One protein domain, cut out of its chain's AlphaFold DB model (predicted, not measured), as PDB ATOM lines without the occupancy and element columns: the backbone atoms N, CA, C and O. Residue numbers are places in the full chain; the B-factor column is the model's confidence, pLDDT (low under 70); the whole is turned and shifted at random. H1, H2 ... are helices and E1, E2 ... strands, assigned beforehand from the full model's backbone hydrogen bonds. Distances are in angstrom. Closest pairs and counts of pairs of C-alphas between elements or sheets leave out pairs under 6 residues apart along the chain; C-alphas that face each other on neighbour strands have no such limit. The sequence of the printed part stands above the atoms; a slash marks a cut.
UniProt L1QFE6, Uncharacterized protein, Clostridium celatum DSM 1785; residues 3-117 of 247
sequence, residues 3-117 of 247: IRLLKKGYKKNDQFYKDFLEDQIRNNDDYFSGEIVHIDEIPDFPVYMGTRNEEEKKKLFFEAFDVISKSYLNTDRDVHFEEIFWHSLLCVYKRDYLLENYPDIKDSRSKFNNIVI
ATOM      1  N   ILE A   3      30.163 -41.190  14.180       95.62
ATOM      2  CA  ILE A   3      29.272 -42.060  14.949       95.62
ATOM      3  C   ILE A   3      30.026 -43.331  15.317       95.62
ATOM      4  O   ILE A   3      30.316 -44.160  14.457       95.62
ATOM      5  N   ARG A   4      30.341 -43.487  16.607       96.44
ATOM      6  CA  ARG A   4      30.939 -44.715  17.148       96.44
ATOM      7  C   ARG A   4      29.869 -45.797  17.247       96.44
ATOM      8  O   ARG A   4      28.868 -45.594  17.933       96.44
ATOM      9  N   LEU A   5      30.086 -46.940  16.600       97.62
ATOM     10  CA  LEU A   5      29.108 -48.024  16.590       97.62
ATOM     11  C   LEU A   5      29.158 -48.860  17.872       97.62
ATOM     12  O   LEU A   5      30.225 -49.235  18.372       97.62
ATOM     13  N   LEU A   6      27.976 -49.172  18.399       97.69
ATOM     14  CA  LEU A   6      27.796 -50.089  19.516       97.69
ATOM     15  C   LEU A   6      28.184 -51.517  19.111       97.69
ATOM     16  O   LEU A   6      27.862 -51.989  18.021       97.69
ATOM     17  N   LYS A   7      28.807 -52.266  20.022       96.25
ATOM     18  CA  LYS A   7      29.025 -53.705  19.837       96.25
ATOM     19  C   LYS A   7      27.724 -54.476  20.045       96.25
ATOM     20  O   LYS A   7      26.915 -54.134  20.905       96.25
ATOM     21  N   LYS A   8      27.534 -55.579  19.320       94.69
ATOM     22  CA  LYS A   8      26.347 -56.442  19.467       94.69
ATOM     23  C   LYS A   8      26.155 -56.913  20.918       94.69
ATOM     24  O   LYS A   8      27.112 -57.185  21.636       94.69
ATOM     25  N   GLY A   9      24.893 -57.056  21.330       92.88
ATOM     26  CA  GLY A   9      24.513 -57.582  22.650       92.88
ATOM     27  C   GLY A   9      24.020 -56.542  23.660       92.88
ATOM     28  O   GLY A   9      23.448 -56.944  24.672       92.88
ATOM     29  N   TYR A  10      24.135 -55.236  23.374       93.75
ATOM     30  CA  TYR A  10      23.652 -54.160  24.262       93.75
ATOM     31  C   TYR A  10      22.171 -54.309  24.646       93.75
ATOM     32  O   TYR A  10      21.823 -54.081  25.800       93.75
ATOM     33  N   LYS A  11      21.305 -54.795  23.741       92.50
ATOM     34  CA  LYS A  11      19.870 -55.022  24.018       92.50
ATOM     35  C   LYS A  11      19.621 -55.933  25.230       92.50
ATOM     36  O   LYS A  11      18.642 -55.757  25.956       92.50
ATOM     37  N   LYS A  12      20.515 -56.901  25.467       90.25
ATOM     38  CA  LYS A  12      20.427 -57.866  26.577       90.25
ATOM     39  C   LYS A  12      21.083 -57.361  27.863       90.25
ATOM     40  O   LYS A  12      20.950 -58.017  28.889       90.25
ATOM     41  N   ASN A  13      21.784 -56.229  27.826       92.31
ATOM     42  CA  ASN A  13      22.447 -55.670  28.993       92.31
ATOM     43  C   ASN A  13      21.471 -54.790  29.790       92.31
ATOM     44  O   ASN A  13      21.005 -53.757  29.314       92.31
ATOM     45  N   ASP A  14      21.167 -55.205  31.015       88.38
ATOM     46  CA  ASP A  14      20.253 -54.498  31.918       88.38
ATOM     47  C   ASP A  14      20.803 -53.143  32.378       88.38
ATOM     48  O   ASP A  14      20.031 -52.212  32.614       88.38
ATOM     49  N   GLN A  15      22.128 -53.022  32.467       95.06
ATOM     50  CA  GLN A  15      22.809 -51.788  32.841       95.06
ATOM     51  C   GLN A  15      22.752 -50.744  31.719       95.06
ATOM     52  O   GLN A  15      22.699 -49.555  32.006       95.06
ATOM     53  N   PHE A  16      22.638 -51.170  30.456       96.88
ATOM     54  CA  PHE A  16      22.622 -50.265  29.302       96.88
ATOM     55  C   PHE A  16      21.499 -49.222  29.374       96.88
ATOM     56  O   PHE A  16      21.710 -48.059  29.051       96.88
ATOM     57  N   TYR A  17      20.310 -49.611  29.848       96.81
ATOM     58  CA  TYR A  17      19.200 -48.671  30.034       96.81
ATOM     59  C   TYR A  17      19.498 -47.626  31.119       96.81
ATOM     60  O   TYR A  17      19.190 -46.451  30.941       96.81
ATOM     61  N   LYS A  18      20.117 -48.032  32.233       96.19
ATOM     62  CA  LYS A  18      20.501 -47.093  33.296       96.19
ATOM     63  C   LYS A  18      21.584 -46.140  32.807       96.19
ATOM     64  O   LYS A  18      21.440 -44.936  32.963       96.19
ATOM     65  N   ASP A  19      22.587 -46.669  32.117       96.94
ATOM     66  CA  ASP A  19      23.670 -45.871  31.546       96.94
ATOM     67  C   ASP A  19      23.150 -44.899  30.477       96.94
ATOM     68  O   ASP A  19      23.657 -43.785  30.366       96.94
ATOM     69  N   PHE A  20      22.112 -45.272  29.718       97.25
ATOM     70  CA  PHE A  20      21.400 -44.343  28.839       97.25
ATOM     71  C   PHE A  20      20.756 -43.208  29.641       97.25
ATOM     72  O   PHE A  20      20.934 -42.040  29.310       97.25
ATOM     73  N   LEU A  21      20.035 -43.516  30.723       96.44
ATOM     74  CA  LEU A  21      19.402 -42.493  31.563       96.44
ATOM     75  C   LEU A  21      20.408 -41.599  32.294       96.44
ATOM     76  O   LEU A  21      20.095 -40.441  32.552       96.44
ATOM     77  N   GLU A  22      21.599 -42.095  32.607       95.69
ATOM     78  CA  GLU A  22      22.633 -41.388  33.377       95.69
ATOM     79  C   GLU A  22      23.716 -40.739  32.495       95.69
ATOM     80  O   GLU A  22      24.687 -40.195  33.017       95.69
ATOM     81  N   ASP A  23      23.549 -40.783  31.168       95.56
ATOM     82  CA  ASP A  23      24.509 -40.265  30.178       95.56
ATOM     83  C   ASP A  23      25.918 -40.886  30.298       95.56
ATOM     84  O   ASP A  23      26.951 -40.231  30.174       95.56
ATOM     85  N   GLN A  24      25.972 -42.191  30.574       96.06
ATOM     86  CA  GLN A  24      27.223 -42.931  30.774       96.06
ATOM     87  C   GLN A  24      27.644 -43.771  29.566       96.06
ATOM     88  O   GLN A  24      28.800 -44.184  29.495       96.06
ATOM     89  N   ILE A  25      26.762 -43.995  28.580       96.06
ATOM     90  CA  ILE A  25      27.089 -44.837  27.413       96.06
ATOM     91  C   ILE A  25      28.300 -44.285  26.659       96.06
ATOM     92  O   ILE A  25      29.219 -45.035  26.348       96.06
ATOM     93  N   ARG A  26      28.329 -42.973  26.396       93.19
ATOM     94  CA  ARG A  26      29.403 -42.329  25.624       93.19
ATOM     95  C   ARG A  26      30.784 -42.482  26.268       93.19
ATOM     96  O   ARG A  26      31.781 -42.524  25.552       93.19
ATOM     97  N   ASN A  27      30.822 -42.559  27.597       91.19
ATOM     98  CA  ASN A  27      32.050 -42.605  28.390       91.19
ATOM     99  C   ASN A  27      32.522 -44.037  28.679       91.19
ATOM    100  O   ASN A  27      33.586 -44.219  29.264       91.19
ATOM    101  N   ASN A  28      31.745 -45.050  28.287       93.56
ATOM    102  CA  ASN A  28      32.069 -46.446  28.521       93.56
ATOM    103  C   ASN A  28      32.481 -47.129  27.210       93.56
ATOM    104  O   ASN A  28      31.644 -47.596  26.433       93.56
ATOM    105  N   ASP A  29      33.794 -47.202  26.986       93.62
ATOM    106  CA  ASP A  29      34.380 -47.785  25.777       93.62
ATOM    107  C   ASP A  29      34.012 -49.260  25.570       93.62
ATOM    108  O   ASP A  29      33.955 -49.715  24.426       93.62
ATOM    109  N   ASP A  30      33.650 -49.984  26.636       94.31
ATOM    110  CA  ASP A  30      33.205 -51.370  26.523       94.31
ATOM    111  C   ASP A  30      31.921 -51.500  25.700       94.31
ATOM    112  O   ASP A  30      31.637 -52.595  25.221       94.31
ATOM    113  N   TYR A  31      31.126 -50.446  25.504       96.44
ATOM    114  CA  TYR A  31      29.925 -50.530  24.671       96.44
ATOM    115  C   TYR A  31      30.193 -50.498  23.169       96.44
ATOM    116  O   TYR A  31      29.289 -50.841  22.404       96.44
ATOM    117  N   PHE A  32      31.396 -50.141  22.727       97.44
ATOM    118  CA  PHE A  32      31.672 -49.867  21.320       97.44
ATOM    119  C   PHE A  32      32.446 -51.001  20.645       97.44
ATOM    120  O   PHE A  32      33.237 -51.702  21.274       97.44
ATOM    121  N   SER A  33      32.207 -51.198  19.347       96.69
ATOM    122  CA  SER A  33      32.943 -52.176  18.530       96.69
ATOM    123  C   SER A  33      34.302 -51.655  18.053       96.69
ATOM    124  O   SER A  33      35.154 -52.444  17.656       96.69
ATOM    125  N   GLY A  34      34.495 -50.333  18.084       94.62
ATOM    126  CA  GLY A  34      35.630 -49.644  17.463       94.62
ATOM    127  C   GLY A  34      35.359 -49.192  16.024       94.62
ATOM    128  O   GLY A  34      36.151 -48.430  15.480       94.62
ATOM    129  N   GLU A  35      34.240 -49.604  15.424       96.50
ATOM    130  CA  GLU A  35      33.817 -49.129  14.105       96.50
ATOM    131  C   GLU A  35      33.243 -47.708  14.188       96.50
ATOM    132  O   GLU A  35      32.578 -47.337  15.165       96.50
ATOM    133  N   ILE A  36      33.504 -46.911  13.151       95.94
ATOM    134  CA  ILE A  36      33.085 -45.512  13.053       95.94
ATOM    135  C   ILE A  36      32.415 -45.292  11.700       95.94
ATOM    136  O   ILE A  36      32.955 -45.671  10.662       95.94
ATOM    137  N   VAL A  37      31.255 -44.641  11.722       95.56
ATOM    138  CA  VAL A  37      30.549 -44.168  10.529       95.56
ATOM    139  C   VAL A  37      30.654 -42.649  10.463       95.56
ATOM    140  O   VAL A  37      30.421 -41.956  11.456       95.56
ATOM    141  N   HIS A  38      30.984 -42.125   9.284       93.69
ATOM    142  CA  HIS A  38      31.048 -40.691   9.029       93.69
ATOM    143  C   HIS A  38      29.772 -40.227   8.327       93.69
ATOM    144  O   HIS A  38      29.405 -40.771   7.291       93.69
ATOM    145  N   ILE A  39      29.116 -39.212   8.888       92.44
ATOM    146  CA  ILE A  39      27.913 -38.585   8.318       92.44
ATOM    147  C   ILE A  39      28.042 -37.068   8.363       92.44
ATOM    148  O   ILE A  39      28.688 -36.543   9.269       92.44
ATOM    149  N   ASP A  40      27.445 -36.353   7.417       90.12
ATOM    150  CA  ASP A  40      27.617 -34.898   7.314       90.12
ATOM    151  C   ASP A  40      27.042 -34.170   8.532       90.12
ATOM    152  O   ASP A  40      27.714 -33.351   9.164       90.12
ATOM    153  N   GLU A  41      25.833 -34.557   8.922       92.31
ATOM    154  CA  GLU A  41      25.083 -33.977  10.026       92.31
ATOM    155  C   GLU A  41      24.290 -35.042  10.787       92.31
ATOM    156  O   GLU A  41      24.007 -36.128  10.284       92.31
ATOM    157  N   ILE A  42      23.926 -34.709  12.023       91.12
ATOM    158  CA  ILE A  42      23.033 -35.497  12.875       91.12
ATOM    159  C   ILE A  42      21.832 -34.632  13.231       91.12
ATOM    160  O   ILE A  42      21.797 -34.087  14.336       91.12
ATOM    161  N   PRO A  43      20.853 -34.450  12.336       94.12
ATOM    162  CA  PRO A  43      19.592 -33.825  12.714       94.12
ATOM    163  C   PRO A  43      18.854 -34.700  13.729       94.12
ATOM    164  O   PRO A  43      19.058 -35.917  13.803       94.12
ATOM    165  N   ASP A  44      18.007 -34.074  14.538       93.75
ATOM    166  CA  ASP A  44      17.086 -34.808  15.399       93.75
ATOM    167  C   ASP A  44      16.081 -35.601  14.562       93.75
ATOM    168  O   ASP A  44      15.732 -35.213  13.448       93.75
ATOM    169  N   PHE A  45      15.652 -36.747  15.092       92.81
ATOM    170  CA  PHE A  45      14.748 -37.649  14.394       92.81
ATOM    171  C   PHE A  45      13.424 -37.771  15.158       92.81
ATOM    172  O   PHE A  45      13.424 -38.328  16.263       92.81
ATOM    173  N   PRO A  46      12.296 -37.310  14.593       92.75
ATOM    174  CA  PRO A  46      11.015 -37.349  15.283       92.75
ATOM    175  C   PRO A  46      10.476 -38.779  15.406       92.75
ATOM    176  O   PRO A  46      10.397 -39.547  14.446       92.75
ATOM    177  N   VAL A  47      10.031 -39.133  16.608       90.19
ATOM    178  CA  VAL A  47       9.286 -40.363  16.891       90.19
ATOM    179  C   VAL A  47       7.790 -40.072  16.768       90.19
ATOM    180  O   VAL A  47       7.186 -39.445  17.633       90.19
ATOM    181  N   TYR A  48       7.169 -40.550  15.690       86.94
ATOM    182  CA  TYR A  48       5.725 -40.402  15.450       86.94
ATOM    183  C   TYR A  48       4.885 -41.564  16.016       86.94
ATOM    184  O   TYR A  48       3.651 -41.549  15.957       86.94
ATOM    185  N   MET A  49       5.524 -42.631  16.511       81.62
ATOM    186  CA  MET A  49       4.811 -43.772  17.090       81.62
ATOM    187  C   MET A  49       4.185 -43.401  18.434       81.62
ATOM    188  O   MET A  49       4.823 -42.798  19.287       81.62
ATOM    189  N   GLY A  50       2.944 -43.836  18.660       75.12
ATOM    190  CA  GLY A  50       2.240 -43.605  19.925       75.12
ATOM    191  C   GLY A  50       1.518 -42.258  20.017       75.12
ATOM    192  O   GLY A  50       0.694 -42.089  20.919       75.12
ATOM    193  N   THR A  51       1.730 -41.352  19.059       82.44
ATOM    194  CA  THR A  51       0.972 -40.102  18.936       82.44
ATOM    195  C   THR A  51      -0.497 -40.408  18.643       82.44
ATOM    196  O   THR A  51      -0.829 -41.057  17.651       82.44
ATOM    197  N   ARG A  52      -1.395 -39.965  19.535       77.62
ATOM    198  CA  ARG A  52      -2.851 -40.184  19.411       77.62
ATOM    199  C   ARG A  52      -3.538 -39.170  18.499       77.62
ATOM    200  O   ARG A  52      -4.643 -39.431  18.035       77.62
ATOM    201  N   ASN A  53      -2.913 -38.015  18.289       88.25
ATOM    202  CA  ASN A  53      -3.402 -36.986  17.387       88.25
ATOM    203  C   ASN A  53      -2.936 -37.305  15.957       88.25
ATOM    204  O   ASN A  53      -1.737 -37.375  15.694       88.25
ATOM    205  N   GLU A  54      -3.878 -37.520  15.036       85.62
ATOM    206  CA  GLU A  54      -3.555 -37.885  13.651       85.62
ATOM    207  C   GLU A  54      -2.909 -36.733  12.857       85.62
ATOM    208  O   GLU A  54      -2.043 -36.996  12.025       85.62
ATOM    209  N   GLU A  55      -3.248 -35.468  13.131       89.25
ATOM    210  CA  GLU A  55      -2.606 -34.313  12.479       89.25
ATOM    211  C   GLU A  55      -1.145 -34.176  12.917       89.25
ATOM    212  O   GLU A  55      -0.243 -34.026  12.091       89.25
ATOM    213  N   GLU A  56      -0.898 -34.292  14.221       90.75
ATOM    214  CA  GLU A  56       0.451 -34.262  14.786       90.75
ATOM    215  C   GLU A  56       1.289 -35.439  14.279       90.75
ATOM    216  O   GLU A  56       2.429 -35.264  13.856       90.75
ATOM    217  N   LYS A  57       0.702 -36.638  14.240       89.75
ATOM    218  CA  LYS A  57       1.346 -37.833  13.696       89.75
ATOM    219  C   LYS A  57       1.706 -37.661  12.224       89.75
ATOM    220  O   LYS A  57       2.816 -38.021  11.844       89.75
ATOM    221  N   LYS A  58       0.815 -37.085  11.406       91.50
ATOM    222  CA  LYS A  58       1.098 -36.767   9.997       91.50
ATOM    223  C   LYS A  58       2.268 -35.791   9.874       91.50
ATOM    224  O   LYS A  58       3.174 -36.043   9.083       91.50
ATOM    225  N   LYS A  59       2.297 -34.738  10.698       93.06
ATOM    226  CA  LYS A  59       3.404 -33.771  10.736       93.06
ATOM    227  C   LYS A  59       4.739 -34.435  11.093       93.06
ATOM    228  O   LYS A  59       5.700 -34.272  10.351       93.06
ATOM    229  N   LEU A  60       4.783 -35.211  12.178       94.12
ATOM    230  CA  LEU A  60       6.000 -35.902  12.626       94.12
ATOM    231  C   LEU A  60       6.493 -36.927  11.596       94.12
ATOM    232  O   LEU A  60       7.695 -37.081  11.404       94.12
ATOM    233  N   PHE A  61       5.580 -37.621  10.910       93.81
ATOM    234  CA  PHE A  61       5.944 -38.566   9.852       93.81
ATOM    235  C   PHE A  61       6.566 -37.846   8.649       93.81
ATOM    236  O   PHE A  61       7.576 -38.289   8.108       93.81
ATOM    237  N   PHE A  62       5.983 -36.720   8.236       94.56
ATOM    238  CA  PHE A  62       6.532 -35.917   7.147       94.56
ATOM    239  C   PHE A  62       7.914 -35.356   7.502       94.56
ATOM    240  O   PHE A  62       8.840 -35.434   6.699       94.56
ATOM    241  N   GLU A  63       8.076 -34.857   8.728       95.50
ATOM    242  CA  GLU A  63       9.368 -34.406   9.252       95.50
ATOM    243  C   GLU A  63      10.398 -35.547   9.272       95.50
ATOM    244  O   GLU A  63      11.531 -35.352   8.842       95.50
ATOM    245  N   ALA A  64       9.997 -36.764   9.657       96.12
ATOM    246  CA  ALA A  64      10.862 -37.941   9.588       96.12
ATOM    247  C   ALA A  64      11.332 -38.229   8.151       96.12
ATOM    248  O   ALA A  64      12.515 -38.495   7.935       96.12
ATOM    249  N   PHE A  65      10.437 -38.157   7.158       96.25
ATOM    250  CA  PHE A  65      10.814 -38.322   5.750       96.25
ATOM    251  C   PHE A  65      11.789 -37.247   5.276       96.25
ATOM    252  O   PHE A  65      12.768 -37.568   4.604       96.25
ATOM    253  N   ASP A  66      11.547 -35.988   5.638       94.56
ATOM    254  CA  ASP A  66      12.412 -34.868   5.276       94.56
ATOM    255  C   ASP A  66      13.822 -35.034   5.869       94.56
ATOM    256  O   ASP A  66      14.815 -34.913   5.150       94.56
ATOM    257  N   VAL A  67      13.906 -35.421   7.146       95.69
ATOM    258  CA  VAL A  67      15.162 -35.710   7.853       95.69
ATOM    259  C   VAL A  67      15.924 -36.872   7.209       95.69
ATOM    260  O   VAL A  67      17.118 -36.748   6.926       95.69
ATOM    261  N   ILE A  68      15.257 -37.999   6.922       96.38
ATOM    262  CA  ILE A  68      15.889 -39.114   6.199       96.38
ATOM    263  C   ILE A  68      16.416 -38.642   4.845       96.38
ATOM    264  O   ILE A  68      17.581 -38.869   4.517       96.38
ATOM    265  N   SER A  69      15.555 -37.980   4.071       94.81
ATOM    266  CA  SER A  69      15.834 -37.591   2.696       94.81
ATOM    267  C   SER A  69      17.001 -36.618   2.575       94.81
ATOM    268  O   SER A  69      17.698 -36.661   1.564       94.81
ATOM    269  N   LYS A  70      17.156 -35.691   3.522       92.94
ATOM    270  CA  LYS A  70      18.177 -34.636   3.451       92.94
ATOM    271  C   LYS A  70      19.521 -35.074   4.007       92.94
ATOM    272  O   LYS A  70      20.543 -34.635   3.484       92.94
ATOM    273  N   SER A  71      19.508 -35.922   5.032       93.56
ATOM    274  CA  SER A  71      20.683 -36.119   5.881       93.56
ATOM    275  C   SER A  71      21.172 -37.565   5.887       93.56
ATOM    276  O   SER A  71      22.370 -37.808   5.763       93.56
ATOM    277  N   TYR A  72      20.266 -38.542   5.994       94.62
ATOM    278  CA  TYR A  72      20.654 -39.942   6.208       94.62
ATOM    279  C   TYR A  72      20.782 -40.754   4.913       94.62
ATOM    280  O   TYR A  72      21.624 -41.648   4.852       94.62
ATOM    281  N   LEU A  73      20.036 -40.423   3.850       94.44
ATOM    282  CA  LEU A  73      20.193 -41.085   2.542       94.44
ATOM    283  C   LEU A  73      21.493 -40.731   1.808       94.44
ATOM    284  O   LEU A  73      21.827 -41.396   0.833       94.44
ATOM    285  N   ASN A  74      22.242 -39.730   2.278       91.50
ATOM    286  CA  ASN A  74      23.569 -39.411   1.737       91.50
ATOM    287  C   ASN A  74      24.645 -40.415   2.190       91.50
ATOM    288  O   ASN A  74      25.776 -40.363   1.715       91.50
ATOM    289  N   THR A  75      24.310 -41.309   3.125       92.88
ATOM    290  CA  THR A  75      25.188 -42.396   3.575       92.88
ATOM    291  C   THR A  75      25.050 -43.628   2.688       92.88
ATOM    292  O   THR A  75      24.032 -43.806   2.014       92.88
ATOM    293  N   ASP A  76      26.042 -44.521   2.734       93.31
ATOM    294  CA  ASP A  76      25.962 -45.815   2.057       93.31
ATOM    295  C   ASP A  76      24.699 -46.583   2.456       93.31
ATOM    296  O   ASP A  76      24.248 -46.542   3.604       93.31
ATOM    297  N   ARG A  77      24.142 -47.337   1.503       93.62
ATOM    298  CA  ARG A  77      22.911 -48.108   1.722       93.62
ATOM    299  C   ARG A  77      22.995 -49.047   2.911       93.62
ATOM    300  O   ARG A  77      22.058 -49.119   3.704       93.62
ATOM    301  N   ASP A  78      24.130 -49.712   3.054       94.00
ATOM    302  CA  ASP A  78      24.363 -50.641   4.151       94.00
ATOM    303  C   ASP A  78      24.358 -49.925   5.508       94.00
ATOM    304  O   ASP A  78      23.960 -50.518   6.499       94.00
ATOM    305  N   VAL A  79      24.711 -48.635   5.560       95.00
ATOM    306  CA  VAL A  79      24.704 -47.836   6.793       95.00
ATOM    307  C   VAL A  79      23.282 -47.469   7.205       95.00
ATOM    308  O   VAL A  79      22.875 -47.757   8.330       95.00
ATOM    309  N   HIS A  80      22.495 -46.848   6.323       95.19
ATOM    310  CA  HIS A  80      21.152 -46.395   6.706       95.19
ATOM    311  C   HIS A  80      20.130 -47.536   6.838       95.19
ATOM    312  O   HIS A  80      19.068 -47.323   7.430       95.19
ATOM    313  N   PHE A  81      20.452 -48.743   6.357       95.69
ATOM    314  CA  PHE A  81      19.700 -49.969   6.645       95.69
ATOM    315  C   PHE A  81      20.273 -50.819   7.796       95.69
ATOM    316  O   PHE A  81      19.747 -51.902   8.058       95.69
ATOM    317  N   GLU A  82      21.297 -50.348   8.512       96.31
ATOM    318  CA  GLU A  82      21.885 -51.077   9.640       96.31
ATOM    319  C   GLU A  82      21.256 -50.662  10.977       96.31
ATOM    320  O   GLU A  82      21.256 -49.495  11.376       96.31
ATOM    321  N   GLU A  83      20.769 -51.651  11.727       97.44
ATOM    322  CA  GLU A  83      20.179 -51.457  13.053       97.44
ATOM    323  C   GLU A  83      21.159 -50.785  14.023       97.44
ATOM    324  O   GLU A  83      20.805 -49.865  14.766       97.44
ATOM    325  N   ILE A  84      22.403 -51.271  14.039       97.38
ATOM    326  CA  ILE A  84      23.421 -50.804  14.981       97.38
ATOM    327  C   ILE A  84      23.715 -49.324  14.765       97.38
ATOM    328  O   ILE A  84      23.904 -48.607  15.750       97.38
ATOM    329  N   PHE A  85      23.714 -48.850  13.518       97.44
ATOM    330  CA  PHE A  85      23.905 -47.436  13.209       97.44
ATOM    331  C   PHE A  85      22.846 -46.575  13.910       97.44
ATOM    332  O   PHE A  85      23.195 -45.688  14.693       97.44
ATOM    333  N   TRP A  86      21.564 -46.899  13.722       97.56
ATOM    334  CA  TRP A  86      20.461 -46.150  14.324       97.56
ATOM    335  C   TRP A  86      20.473 -46.199  15.847       97.56
ATOM    336  O   TRP A  86      20.318 -45.170  16.499       97.56
ATOM    337  N   HIS A  87      20.722 -47.362  16.446       97.81
ATOM    338  CA  HIS A  87      20.771 -47.460  17.906       97.81
ATOM    339  C   HIS A  87      21.967 -46.717  18.501       97.81
ATOM    340  O   HIS A  87      21.829 -46.102  19.558       97.81
ATOM    341  N   SER A  88      23.111 -46.712  17.813       97.56
ATOM    342  CA  SER A  88      24.284 -45.933  18.222       97.56
ATOM    343  C   SER A  88      23.987 -44.437  18.166       97.56
ATOM    344  O   SER A  88      24.211 -43.725  19.142       97.56
ATOM    345  N   LEU A  89      23.402 -43.971  17.060       96.88
ATOM    346  CA  LEU A  89      22.970 -42.589  16.889       96.88
ATOM    347  C   LEU A  89      22.003 -42.162  18.005       96.88
ATOM    348  O   LEU A  89      22.243 -41.167  18.693       96.88
ATOM    349  N   LEU A  90      20.935 -42.934  18.214       97.00
ATOM    350  CA  LEU A  90      19.882 -42.594  19.165       97.00
ATOM    351  C   LEU A  90      20.379 -42.609  20.615       97.00
ATOM    352  O   LEU A  90      20.125 -41.667  21.365       97.00
ATOM    353  N   CYS A  91      21.109 -43.657  21.008       96.88
ATOM    354  CA  CYS A  91      21.538 -43.835  22.395       96.88
ATOM    355  C   CYS A  91      22.663 -42.882  22.802       96.88
ATOM    356  O   CYS A  91      22.721 -42.485  23.961       96.88
ATOM    357  N   VAL A  92      23.569 -42.547  21.878       95.69
ATOM    358  CA  VAL A  92      24.809 -41.820  22.204       95.69
ATOM    359  C   VAL A  92      24.712 -40.335  21.864       95.69
ATOM    360  O   VAL A  92      25.284 -39.514  22.574       95.69
ATOM    361  N   TYR A  93      23.994 -39.976  20.797       95.69
ATOM    362  CA  TYR A  93      23.995 -38.608  20.266       95.69
ATOM    363  C   TYR A  93      22.636 -37.912  20.365       95.69
ATOM    364  O   TYR A  93      22.585 -36.689  20.266       95.69
ATOM    365  N   LYS A  94      21.541 -38.662  20.558       95.81
ATOM    366  CA  LYS A  94      20.170 -38.119  20.615       95.81
ATOM    367  C   LYS A  94      19.469 -38.320  21.950       95.81
ATOM    368  O   LYS A  94      18.271 -38.070  22.047       95.81
ATOM    369  N   ARG A  95      20.210 -38.711  22.989       95.25
ATOM    370  CA  ARG A  95      19.681 -38.921  24.341       95.25
ATOM    371  C   ARG A  95      18.850 -37.732  24.826       95.25
ATOM    372  O   ARG A  95      17.695 -37.925  25.189       95.25
ATOM    373  N   ASP A  96      19.422 -36.532  24.833       95.81
ATOM    374  CA  ASP A  96      18.772 -35.354  25.424       95.81
ATOM    375  C   ASP A  96      17.476 -35.004  24.693       95.81
ATOM    376  O   ASP A  96      16.422 -34.927  25.323       95.81
ATOM    377  N   TYR A  97      17.536 -34.934  23.360       96.00
ATOM    378  CA  TYR A  97      16.365 -34.746  22.504       96.00
ATOM    379  C   TYR A  97      15.265 -35.777  22.802       96.00
ATOM    380  O   TYR A  97      14.100 -35.413  22.979       96.00
ATOM    381  N   LEU A  98      15.629 -37.062  22.899       95.62
ATOM    382  CA  LEU A  98      14.680 -38.141  23.169       95.62
ATOM    383  C   LEU A  98      14.051 -38.018  24.560       95.62
ATOM    384  O   LEU A  98      12.846 -38.190  24.708       95.62
ATOM    385  N   LEU A  99      14.847 -37.716  25.586       95.31
ATOM    386  CA  LEU A  99      14.374 -37.603  26.966       95.31
ATOM    387  C   LEU A  99      13.546 -36.338  27.230       95.31
ATOM    388  O   LEU A  99      12.800 -36.315  28.216       95.31
ATOM    389  N   GLU A 100      13.707 -35.306  26.402       95.25
ATOM    390  CA  GLU A 100      12.920 -34.072  26.428       95.25
ATOM    391  C   GLU A 100      11.585 -34.237  25.689       95.25
ATOM    392  O   GLU A 100      10.533 -33.950  26.258       95.25
ATOM    393  N   ASN A 101      11.610 -34.763  24.460       92.88
ATOM    394  CA  ASN A 101      10.421 -34.860  23.604       92.88
ATOM    395  C   ASN A 101       9.588 -36.128  23.853       92.88
ATOM    396  O   ASN A 101       8.384 -36.137  23.598       92.88
ATOM    397  N   TYR A 102      10.200 -37.191  24.385       91.88
ATOM    398  CA  TYR A 102       9.560 -38.489  24.633       91.88
ATOM    399  C   TYR A 102       9.832 -38.979  26.067       91.88
ATOM    400  O   TYR A 102      10.502 -39.997  26.275       91.88
ATOM    401  N   PRO A 103       9.305 -38.282  27.093       92.19
ATOM    402  CA  PRO A 103       9.619 -38.564  28.495       92.19
ATOM    403  C   PRO A 103       9.214 -39.975  28.953       92.19
ATOM    404  O   PRO A 103       9.885 -40.519  29.828       92.19
ATOM    405  N   ASP A 104       8.217 -40.600  28.312       91.50
ATOM    406  CA  ASP A 104       7.802 -42.003  28.504       91.50
ATOM    407  C   ASP A 104       8.968 -43.008  28.464       91.50
ATOM    408  O   ASP A 104       8.879 -44.101  29.027       91.50
ATOM    409  N   ILE A 105      10.065 -42.670  27.777       94.25
ATOM    410  CA  ILE A 105      11.278 -43.496  27.731       94.25
ATOM    411  C   ILE A 105      11.819 -43.759  29.145       94.25
ATOM    412  O   ILE A 105      12.358 -44.837  29.390       94.25
ATOM    413  N   LYS A 106      11.643 -42.810  30.075       95.00
ATOM    414  CA  LYS A 106      12.104 -42.892  31.472       95.00
ATOM    415  C   LYS A 106      11.249 -43.832  32.324       95.00
ATOM    416  O   LYS A 106      11.727 -44.331  33.342       95.00
ATOM    417  N   ASP A 107      10.012 -44.097  31.911       94.00
ATOM    418  CA  ASP A 107       9.044 -44.834  32.726       94.00
ATOM    419  C   ASP A 107       9.410 -46.311  32.865       94.00
ATOM    420  O   ASP A 107       9.134 -46.945  33.885       94.00
ATOM    421  N   SER A 108      10.002 -46.904  31.824       94.38
ATOM    422  CA  SER A 108      10.409 -48.307  31.859       94.38
ATOM    423  C   SER A 108      11.384 -48.673  30.748       94.38
ATOM    424  O   SER A 108      11.315 -48.169  29.627       94.38
ATOM    425  N   ARG A 109      12.186 -49.711  31.007       93.38
ATOM    426  CA  ARG A 109      13.014 -50.349  29.977       93.38
ATOM    427  C   ARG A 109      12.196 -50.853  28.785       93.38
ATOM    428  O   ARG A 109      12.682 -50.844  27.667       93.38
ATOM    429  N   SER A 110      10.952 -51.281  29.002       93.50
ATOM    430  CA  SER A 110      10.076 -51.705  27.903       93.50
ATOM    431  C   SER A 110       9.767 -50.545  26.951       93.50
ATOM    432  O   SER A 110       9.835 -50.708  25.734       93.50
ATOM    433  N   LYS A 111       9.483 -49.348  27.483       93.69
ATOM    434  CA  LYS A 111       9.279 -48.135  26.676       93.69
ATOM    435  C   LYS A 111      10.553 -47.737  25.938       93.69
ATOM    436  O   LYS A 111      10.498 -47.546  24.728       93.69
ATOM    437  N   PHE A 112      11.694 -47.726  26.630       95.44
ATOM    438  CA  PHE A 112      13.004 -47.521  26.008       95.44
ATOM    439  C   PHE A 112      13.274 -48.510  24.867       95.44
ATOM    440  O   PHE A 112      13.620 -48.093  23.767       95.44
ATOM    441  N   ASN A 113      13.034 -49.806  25.076       94.38
ATOM    442  CA  ASN A 113      13.251 -50.817  24.045       94.38
ATOM    443  C   ASN A 113      12.337 -50.627  22.832       94.38
ATOM    444  O   ASN A 113      12.766 -50.831  21.707       94.38
ATOM    445  N   ASN A 114      11.083 -50.234  23.048       92.56
ATOM    446  CA  ASN A 114      10.114 -50.069  21.966       92.56
ATOM    447  C   ASN A 114      10.299 -48.780  21.156       92.56
ATOM    448  O   ASN A 114       9.771 -48.705  20.042       92.56
ATOM    449  N   ILE A 115      10.988 -47.783  21.720       93.12
ATOM    450  CA  ILE A 115      11.203 -46.466  21.109       93.12
ATOM    451  C   ILE A 115      12.640 -46.329  20.594       93.12
ATOM    452  O   ILE A 115      12.833 -45.980  19.443       93.12
ATOM    453  N   VAL A 116      13.645 -46.606  21.426       95.56
ATOM    454  CA  VAL A 116      15.048 -46.249  21.154       95.56
ATOM    455  C   VAL A 116      15.839 -47.402  20.543       95.56
ATOM    456  O   VAL A 116      16.600 -47.186  19.607       95.56
ATOM    457  N   ILE A 117      15.674 -48.624  21.066       95.81
ATOM    458  CA  ILE A 117      16.423 -49.813  20.612       95.81
ATOM    459  C   ILE A 117      15.522 -50.903  20.023       95.81
ATOM    460  O   ILE A 117      15.741 -52.099  20.240       95.81
TER     461      ILE A 117
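AT A GLANCE: This is residues 3 to 117 of the 247 residues of an uncharacterized protein of Clostridium celatum DSM 1785 (UniProt L1QFE6). A short helix, H4, sits in the middle; the small two-stranded sheet packs on one side of it through E1, and the short helices H1, H5, H6 and H7 make a loose group on another side, with H1 and H5 near H4 and H6 and H7 apart from it. On the side away from the sheet, unnamed residues 39 to 53 run far out to the start of the long helix H2, which comes back towards H3 and makes much of the longest span. The printed part has 115 residues, with seven named helices and two named strands in the order E1 H1 E2 H2 H3 H4 H5 H6 H7; the sheet, E1 - E2, is antiparallel, and the class is mostly helix. The whole is compact, with a radius of gyration of the C-alphas of 14.3 A, and only just flat, spanning 42 by 35 by 19 A.

HOW THE PARTS SIT: Start at E1, residues 3 to 6, and look for its antiparallel neighbour E2, residues 32 to 38: N 3 and O 37 are 2.8 A apart and N 33 and O 5 are 3.0 A apart, within hydrogen-bond range. Next find H4, residues 83 to 93; its closest C-alphas to E1 are those of Ser 88 and Leu 5, 5.5 A apart. H1, residues 14 to 21, is close to H4 but not clearly touching, with the C-alphas of Phe 20 and Cys 91 closest at 6.5 A, at a steep tilt of 46 degrees, the same way. H2, residues 54 to 72, is apart from H4; it is close to H3, residues 77 to 80, but not clearly touching, with the C-alphas of Tyr 72 and His 80 closest at 6.5 A. H5, residues 95 to 101, stands about perpendicular to H4, at 81 degrees. H6, residues 103 to 106, and H7, residues 109 to 115, touch only at the corner, with the C-alphas of Ile 105 and Phe 112 closest at 4.7 A. Every O i to N i+4 pair is within hydrogen-bond range in H2, H4, H5 and H7, and 3 of 4 are in H1; H3 and H6 are too short for such a pair.

IN THESE COORDINATES: Find C-alpha 3 at (29.272, -42.060, 14.949), where E1 begins. E2 is 15.4 A long from first to last C-alpha and H1 12.0 A. From C-alpha 54 at (-3.555, -37.885, 13.651), H2 runs 25.4 A to C-alpha 72. H4 is 15.2 A long and H5 10.1 A; H7, 9.8 A long, ends at C-alpha 115, (11.203, -46.466, 21.109).

THE WHOLE: The C-alphas farthest apart are those of Asp 30 and Glu 55, 42.1 A. The printed part has no cut, and its one long link is E2 to H2. The mean pLDDT of the printed part is 93.8, and no printed residue is under 70.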